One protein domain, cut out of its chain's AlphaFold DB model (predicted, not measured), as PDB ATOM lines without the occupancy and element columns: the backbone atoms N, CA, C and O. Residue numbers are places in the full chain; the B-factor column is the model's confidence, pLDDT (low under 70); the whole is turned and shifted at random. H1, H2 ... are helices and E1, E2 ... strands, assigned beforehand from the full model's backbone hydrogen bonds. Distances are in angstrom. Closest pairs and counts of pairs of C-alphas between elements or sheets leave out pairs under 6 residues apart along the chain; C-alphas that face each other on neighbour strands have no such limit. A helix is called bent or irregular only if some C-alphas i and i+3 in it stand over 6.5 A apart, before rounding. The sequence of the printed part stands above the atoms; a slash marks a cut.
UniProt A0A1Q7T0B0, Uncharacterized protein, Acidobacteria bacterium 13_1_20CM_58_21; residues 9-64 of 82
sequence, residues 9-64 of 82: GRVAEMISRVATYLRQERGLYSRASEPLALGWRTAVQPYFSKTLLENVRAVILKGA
ATOM      1  N   GLY A   9     221.535 160.647 115.179       88.50
ATOM      2  CA  GLY A   9     222.299 161.829 114.780       88.50
ATOM      3  C   GLY A   9     221.775 163.114 115.425       88.50
ATOM      4  O   GLY A   9     222.564 163.939 115.888       88.50
ATOM      5  N   ARG A  10     220.449 163.263 115.534       83.25
ATOM      6  CA  ARG A  10     219.829 164.413 116.194       83.25
ATOM      7  C   ARG A  10     220.068 164.404 117.702       83.25
ATOM      8  O   ARG A  10     220.383 165.446 118.276       83.25
ATOM      9  N   VAL A  11     219.989 163.237 118.341       86.31
ATOM     10  CA  VAL A  11     220.300 163.081 119.771       86.31
ATOM     11  C   VAL A  11     221.769 163.417 120.045       86.31
ATOM     12  O   VAL A  11     222.065 164.197 120.952       86.31
ATOM     13  N   ALA A  12     222.695 162.911 119.226       89.75
ATOM     14  CA  ALA A  12     224.121 163.210 119.344       89.75
ATOM     15  C   ALA A  12     224.421 164.710 119.172       89.75
ATOM     16  O   ALA A  12     225.231 165.281 119.914       89.75
ATOM     17  N   GLU A  13     223.741 165.376 118.237       86.25
ATOM     18  CA  GLU A  13     223.834 166.822 118.042       86.25
ATOM     19  C   GLU A  13     223.346 167.592 119.280       86.25
ATOM     20  O   GLU A  13     224.029 168.504 119.758       86.25
ATOM     21  N   MET A  14     222.196 167.208 119.842       85.38
ATOM     22  CA  MET A  14     221.643 167.826 121.051       85.38
ATOM     23  C   MET A  14     222.592 167.674 122.245       85.38
ATOM     24  O   MET A  14     222.911 168.668 122.903       85.38
ATOM     25  N   ILE A  15     223.114 166.465 122.478       89.31
ATOM     26  CA  ILE A  15     224.110 166.194 123.526       89.31
ATOM     27  C   ILE A  15     225.347 167.074 123.322       89.31
ATOM     28  O   ILE A  15     225.824 167.702 124.269       89.31
ATOM     29  N   SER A  16     225.845 167.175 122.088       90.94
ATOM     30  CA  SER A  16     227.035 167.970 121.764       90.94
ATOM     31  C   SER A  16     226.839 169.460 122.051       90.94
ATOM     32  O   SER A  16     227.745 170.115 122.582       90.94
ATOM     33  N   ARG A  17     225.652 170.004 121.757       87.62
ATOM     34  CA  ARG A  17     225.295 171.398 122.064       87.62
ATOM     35  C   ARG A  17     225.255 171.648 123.570       87.62
ATOM     36  O   ARG A  17     225.896 172.588 124.040       87.62
ATOM     37  N   VAL A  18     224.593 170.776 124.333       90.19
ATOM     38  CA  VAL A  18     224.526 170.883 125.801       90.19
ATOM     39  C   VAL A  18     225.918 170.751 126.425       90.19
ATOM     40  O   VAL A  18     226.306 171.576 127.250       90.19
ATOM     41  N   ALA A  19     226.719 169.774 125.995       93.06
ATOM     42  CA  ALA A  19     228.080 169.576 126.493       93.06
ATOM     43  C   ALA A  19     228.996 170.776 126.195       93.06
ATOM     44  O   ALA A  19     229.864 171.124 126.999       93.06
ATOM     45  N   THR A  20     228.818 171.420 125.040       92.56
ATOM     46  CA  THR A  20     229.556 172.637 124.677       92.56
ATOM     47  C   THR A  20     229.148 173.814 125.555       92.56
ATOM     48  O   THR A  20     230.026 174.457 126.129       92.56
ATOM     49  N   TYR A  21     227.844 174.027 125.754       91.62
ATOM     50  CA  TYR A  21     227.330 175.048 126.667       91.62
ATOM     51  C   TYR A  21     227.867 174.861 128.096       91.62
ATOM     52  O   TYR A  21     228.455 175.778 128.661       91.62
ATOM     53  N   LEU A  22     227.784 173.649 128.659       91.19
ATOM     54  CA  LEU A  22     228.276 173.371 130.016       91.19
ATOM     55  C   LEU A  22     229.787 173.609 130.168       91.19
ATOM     56  O   LEU A  22     230.246 174.016 131.237       91.19
ATOM     57  N   ARG A  23     230.581 173.356 129.117       92.88
ATOM     58  CA  ARG A  23     232.020 173.670 129.116       92.88
ATOM     59  C   ARG A  23     232.272 175.178 129.115       92.88
ATOM     60  O   ARG A  23     233.148 175.628 129.851       92.88
ATOM     61  N   GLN A  24     231.506 175.938 128.336       92.31
ATOM     62  CA  GLN A  24     231.601 177.400 128.292       92.31
ATOM     63  C   GLN A  24     231.209 178.025 129.636       92.31
ATOM     64  O   GLN A  24     231.992 178.794 130.190       92.31
ATOM     65  N   GLU A  25     230.079 177.613 130.215       91.12
ATOM     66  CA  GLU A  25     229.622 178.089 131.529       91.12
ATOM     67  C   GLU A  25     230.636 177.762 132.628       91.12
ATOM     68  O   GLU A  25     230.959 178.603 133.466       91.12
ATOM     69  N   ARG A  26     231.219 176.555 132.602       89.94
ATOM     70  CA  ARG A  26     232.291 176.190 133.536       89.94
ATOM     71  C   ARG A  26     233.485 177.131 133.411       89.94
ATOM     72  O   ARG A  26     234.034 177.535 134.432       89.94
ATOM     73  N   GLY A  27     233.886 177.479 132.188       90.81
ATOM     74  CA  GLY A  27     234.942 178.459 131.943       90.81
ATOM     75  C   GLY A  27     234.590 179.828 132.523       90.81
ATOM     76  O   GLY A  27     235.378 180.384 133.291       90.81
ATOM     77  N   LEU A  28     233.385 180.315 132.223       90.69
ATOM     78  CA  LEU A  28     232.869 181.613 132.656       90.69
ATOM     79  C   LEU A  28     232.852 181.748 134.183       90.69
ATOM     80  O   LEU A  28     233.381 182.716 134.730       90.69
ATOM     81  N   TYR A  29     232.306 180.753 134.882       89.88
ATOM     82  CA  TYR A  29     232.133 180.819 136.333       89.88
ATOM     83  C   TYR A  29     233.287 180.219 137.132       89.88
ATOM     84  O   TYR A  29     233.294 180.334 138.356       89.88
ATOM     85  N   SER A  30     234.299 179.629 136.486       89.38
ATOM     86  CA  SER A  30     235.464 179.054 137.175       89.38
ATOM     87  C   SER A  30     236.105 180.043 138.154       89.38
ATOM     88  O   SER A  30     236.361 179.691 139.305       89.38
ATOM     89  N   ARG A  31     236.286 181.304 137.742       88.06
ATOM     90  CA  ARG A  31     236.884 182.367 138.566       88.06
ATOM     91  C   ARG A  31     236.016 182.771 139.757       88.06
ATOM     92  O   ARG A  31     236.558 183.167 140.779       88.06
ATOM     93  N   ALA A  32     234.698 182.646 139.625       89.50
ATOM     94  CA  ALA A  32     233.722 182.963 140.666       89.50
ATOM     95  C   ALA A  32     233.316 181.739 141.509       89.50
ATOM     96  O   ALA A  32     232.446 181.844 142.370       89.50
ATOM     97  N   SER A  33     233.911 180.571 141.249       92.56
ATOM     98  CA  SER A  33     233.657 179.352 142.017       92.56
ATOM     99  C   SER A  33     234.607 179.224 143.204       92.56
ATOM    100  O   SER A  33     235.772 179.630 143.144       92.56
ATOM    101  N   GLU A  34     234.120 178.602 144.270       92.75
ATOM    102  CA  GLU A  34     234.859 178.316 145.498       92.75
ATOM    103  C   GLU A  34     234.920 176.795 145.719       92.75
ATOM    104  O   GLU A  34     234.038 176.070 145.247       92.75
ATOM    105  N   PRO A  35     235.953 176.262 146.398       93.19
ATOM    106  CA  PRO A  35     235.953 174.864 146.826       93.19
ATOM    107  C   PRO A  35     234.688 174.520 147.619       93.19
ATOM    108  O   PRO A  35     234.122 175.377 148.300       93.19
ATOM    109  N   LEU A  36     234.258 173.256 147.569       92.19
ATOM    110  CA  LEU A  36     233.139 172.803 148.396       92.19
ATOM    111  C   LEU A  36     233.399 173.109 149.876       92.19
ATOM    112  O   LEU A  36     234.428 172.721 150.436       92.19
ATOM    113  N   ALA A  37     232.432 173.762 150.522       91.00
ATOM    114  CA  ALA A  37     232.489 173.990 151.957       91.00
ATOM    115  C   ALA A  37     232.557 172.652 152.708       91.00
ATOM    116  O   ALA A  37     231.953 171.655 152.298       91.00
ATOM    117  N   LEU A  38     233.276 172.639 153.835       91.88
ATOM    118  CA  LEU A  38     233.605 171.412 154.562       91.88
ATOM    119  C   LEU A  38     232.370 170.563 154.888       91.88
ATOM    120  O   LEU A  38     232.392 169.363 154.636       91.88
ATOM    121  N   GLY A  39     231.289 171.181 155.373       92.56
ATOM    122  CA  GLY A  39     230.054 170.469 155.713       92.56
ATOM    123  C   GLY A  39     229.437 169.735 154.519       92.56
ATOM    124  O   GLY A  39     229.106 168.558 154.627       92.56
ATOM    125  N   TRP A  40     229.369 170.394 153.356       90.94
ATOM    126  CA  TRP A  40     228.882 169.780 152.118       90.94
ATOM    127  C   TRP A  40     229.778 168.631 151.672       90.94
ATOM    128  O   TRP A  40     229.286 167.558 151.338       90.94
ATOM    129  N   ARG A  41     231.098 168.835 151.717       94.19
ATOM    130  CA  ARG A  41     232.079 167.814 151.349       94.19
ATOM    131  C   ARG A  41     231.973 166.569 152.234       94.19
ATOM    132  O   ARG A  41     231.996 165.459 151.718       94.19
ATOM    133  N   THR A  42     231.840 166.753 153.546       94.06
ATOM    134  CA  THR A  42     231.694 165.660 154.516       94.06
ATOM    135  C   THR A  42     230.388 164.896 154.311       94.06
ATOM    136  O   THR A  42     230.404 163.669 154.336       94.06
ATOM    137  N   ALA A  43     229.278 165.592 154.044       94.62
ATOM    138  CA  ALA A  43     227.972 164.961 153.849       94.62
ATOM    139  C   ALA A  43     227.941 163.984 152.660       94.62
ATOM    140  O   ALA A  43     227.241 162.976 152.706       94.62
ATOM    141  N   VAL A  44     228.712 164.264 151.606       94.69
ATOM    142  CA  VAL A  44     228.727 163.447 150.381       94.69
ATOM    143  C   VAL A  44     229.929 162.503 150.283       94.69
ATOM    144  O   VAL A  44     229.995 161.689 149.364       94.69
ATOM    145  N   GLN A  45     230.870 162.581 151.228       95.62
ATOM    146  CA  GLN A  45     232.090 161.770 151.252       95.62
ATOM    147  C   GLN A  45     231.865 160.253 151.097       95.62
ATOM    148  O   GLN A  45     232.676 159.631 150.415       95.62
ATOM    149  N   PRO A  46     230.798 159.635 151.647       97.50
ATOM    150  CA  PRO A  46     230.564 158.200 151.464       97.50
ATOM    151  C   PRO A  46     230.290 157.774 150.014       97.50
ATOM    152  O   PRO A  46     230.438 156.600 149.689       97.50
ATOM    153  N   TYR A  47     229.887 158.706 149.144       97.00
ATOM    154  CA  TYR A  47     229.429 158.412 147.781       97.00
ATOM    155  C   TYR A  47     230.452 158.774 146.700       97.00
ATOM    156  O   TYR A  47     230.301 158.371 145.548       97.00
ATOM    157  N   PHE A  48     231.488 159.538 147.049       96.12
ATOM    158  CA  PHE A  48     232.439 160.090 146.090       96.12
ATOM    159  C   PHE A  48     233.877 159.953 146.577       96.12
ATOM    160  O   PHE A  48     234.169 160.017 147.770       96.12
ATOM    161  N   SER A  49     234.810 159.812 145.635       95.62
ATOM    162  CA  SER A  49     236.229 159.738 145.974       95.62
ATOM    163  C   SER A  49     236.732 161.059 146.561       95.62
ATOM    164  O   SER A  49     236.314 162.151 146.165       95.62
ATOM    165  N   LYS A  50     237.703 160.964 147.472       93.00
ATOM    166  CA  LYS A  50     238.361 162.134 148.065       93.00
ATOM    167  C   LYS A  50     238.945 163.064 146.993       93.00
ATOM    168  O   LYS A  50     238.697 164.263 147.034       93.00
ATOM    169  N   THR A  51     239.633 162.497 145.999       94.62
ATOM    170  CA  THR A  51     240.224 163.248 144.882       94.62
ATOM    171  C   THR A  51     239.176 164.034 144.102       94.62
ATOM    172  O   THR A  51     239.422 165.176 143.728       94.62
ATOM    173  N   LEU A  52     237.993 163.460 143.855       94.38
ATOM    174  CA  LEU A  52     236.913 164.193 143.196       94.38
ATOM    175  C   LEU A  52     236.466 165.372 144.065       94.38
ATOM    176  O   LEU A  52     236.408 166.503 143.593       94.38
ATOM    177  N   LEU A  53     236.212 165.121 145.346       94.44
ATOM    178  CA  LEU A  53     235.712 166.125 146.283       94.44
ATOM    179  C   LEU A  53     236.688 167.276 146.559       94.44
ATOM    180  O   LEU A  53     236.250 168.365 146.920       94.44
ATOM    181  N   GLU A  54     237.990 167.060 146.383       92.06
ATOM    182  CA  GLU A  54     239.015 168.108 146.470       92.06
ATOM    183  C   GLU A  54     239.075 168.993 145.218       92.06
ATOM    184  O   GLU A  54     239.496 170.144 145.304       92.06
ATOM    185  N   ASN A  55     238.617 168.485 144.072       92.06
ATOM    186  CA  ASN A  55     238.643 169.198 142.793       92.06
ATOM    187  C   ASN A  55     237.296 169.827 142.410       92.06
ATOM    188  O   ASN A  55     237.241 170.680 141.520       92.06
ATOM    189  N   VAL A  56     236.195 169.425 143.054       92.25
ATOM    190  CA  VAL A  56     234.875 170.016 142.810       92.25
ATOM    191  C   VAL A  56     234.797 171.414 143.425       92.25
ATOM    192  O   VAL A  56     235.168 171.649 144.576       92.25
ATOM    193  N   ARG A  57     234.264 172.350 142.637       91.50
ATOM    194  CA  ARG A  57     234.016 173.738 143.033       91.50
ATOM    195  C   ARG A  57     232.539 174.060 142.845       91.50
ATOM    196  O   ARG A  57     231.903 173.533 141.934       91.50
ATOM    197  N   ALA A  58     232.009 174.928 143.693       91.25
ATOM    198  CA  ALA A  58     230.633 175.395 143.649       91.25
ATOM    199  C   ALA A  58     230.591 176.900 143.367       91.25
ATOM    200  O   ALA A  58     231.434 177.662 143.840       91.25
ATOM    201  N   VAL A  59     229.596 177.331 142.596       90.12
ATOM    202  CA  VAL A  59     229.297 178.750 142.376       90.12
ATOM    203  C   VAL A  59     228.168 179.130 143.326       90.12
ATOM    204  O   VAL A  59     227.069 178.591 143.222       90.12
ATOM    205  N   ILE A  60     228.433 180.045 144.259       87.31
ATOM    206  CA  ILE A  60     227.426 180.512 145.217       87.31
ATOM    207  C   ILE A  60     226.798 181.802 144.695       87.31
ATOM    208  O   ILE A  60     227.396 182.878 144.727       87.31
ATOM    209  N   LEU A  61     225.561 181.689 144.223       85.81
ATOM    210  CA  LEU A  61     224.785 182.806 143.702       85.81
ATOM    211  C   LEU A  61     224.199 183.607 144.876       85.81
ATOM    212  O   LEU A  61     223.089 183.350 145.330       85.81
ATOM    213  N   LYS A  62     224.968 184.560 145.418       85.81
ATOM    214  CA  LYS A  62     224.572 185.450 146.533       85.81
ATOM    215  C   LYS A  62     223.508 186.475 146.095       85.81
ATOM    216  O   LYS A  62     223.774 187.669 146.045       85.81
ATOM    217  N   GLY A  63     222.330 186.004 145.685       85.38
ATOM    218  CA  GLY A  63     221.267 186.818 145.076       85.38
ATOM    219  C   GLY A  63     221.438 187.060 143.570       85.38
ATOM    220  O   GLY A  63     220.521 187.562 142.922       85.38
ATOM    221  N   ALA A  64     222.577 186.663 142.995       85.50
ATOM    222  CA  ALA A  64     222.782 186.647 141.551       85.50
ATOM    223  C   ALA A  64     221.897 185.586 140.872       85.50
ATOM    224  O   ALA A  64     221.493 184.600 141.488       85.50
TER     225      ALA A  64
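What this domain is: This is residues 9 to 64 of the 82 residues of an uncharacterized protein of Acidobacteria bacterium 13_1_20CM_58_21 (UniProt A0A1Q7T0B0). A small head, the short antiparallel strand pair E1 and E2 with short helices H2 and H3 toward one end, has one long helix, H1, leading away as an arm whose residues 9 to 25 stick out. The 56 printed residues, mostly helix, run H1, E1, H2, H3, E2. The whole is loose, radius of gyration of the C-alphas 14.7 A, spanning 42 by 29 by 17 A.

How they stand to each other: Look first at E1, residues 33 to 35, and E2, residues 57 to 59, antiparallel at 139 degrees; N 34 and O 58, 2.9 A apart, are within hydrogen-bond range. H1, residues 9 to 30, comes closest to E2 at the C-alphas of Tyr 29 and Val 59, 7.0 A apart. H2, residues 38 to 47, and H3, residues 50 to 55, are close but not clearly touching, the closest C-alphas being those of Arg 41 and Leu 53, 6.5 A apart. They run opposite ways at a steep tilt of 48 degrees. H1 is apart from both. Every O i to N i+4 pair is within hydrogen-bond range in H1 and H3, 4 of 6 in H2, which is irregular: C-alphas 43 and 46 are 7.6 A apart.

Where its parts are: Find C-alpha 9 at (222.299, 161.829, 114.780); from there H1 runs 31.2 A. H2 measures 15.2 A and H3 8.8 A. E2 ends at C-alpha 59, (229.297, 178.750, 142.376).

The domain as a whole: The two C-alphas farthest apart, of Gly 9 and Gly 39, are 42.5 A apart. The printed part has no cut, and no printed residue is under 70 in pLDDT.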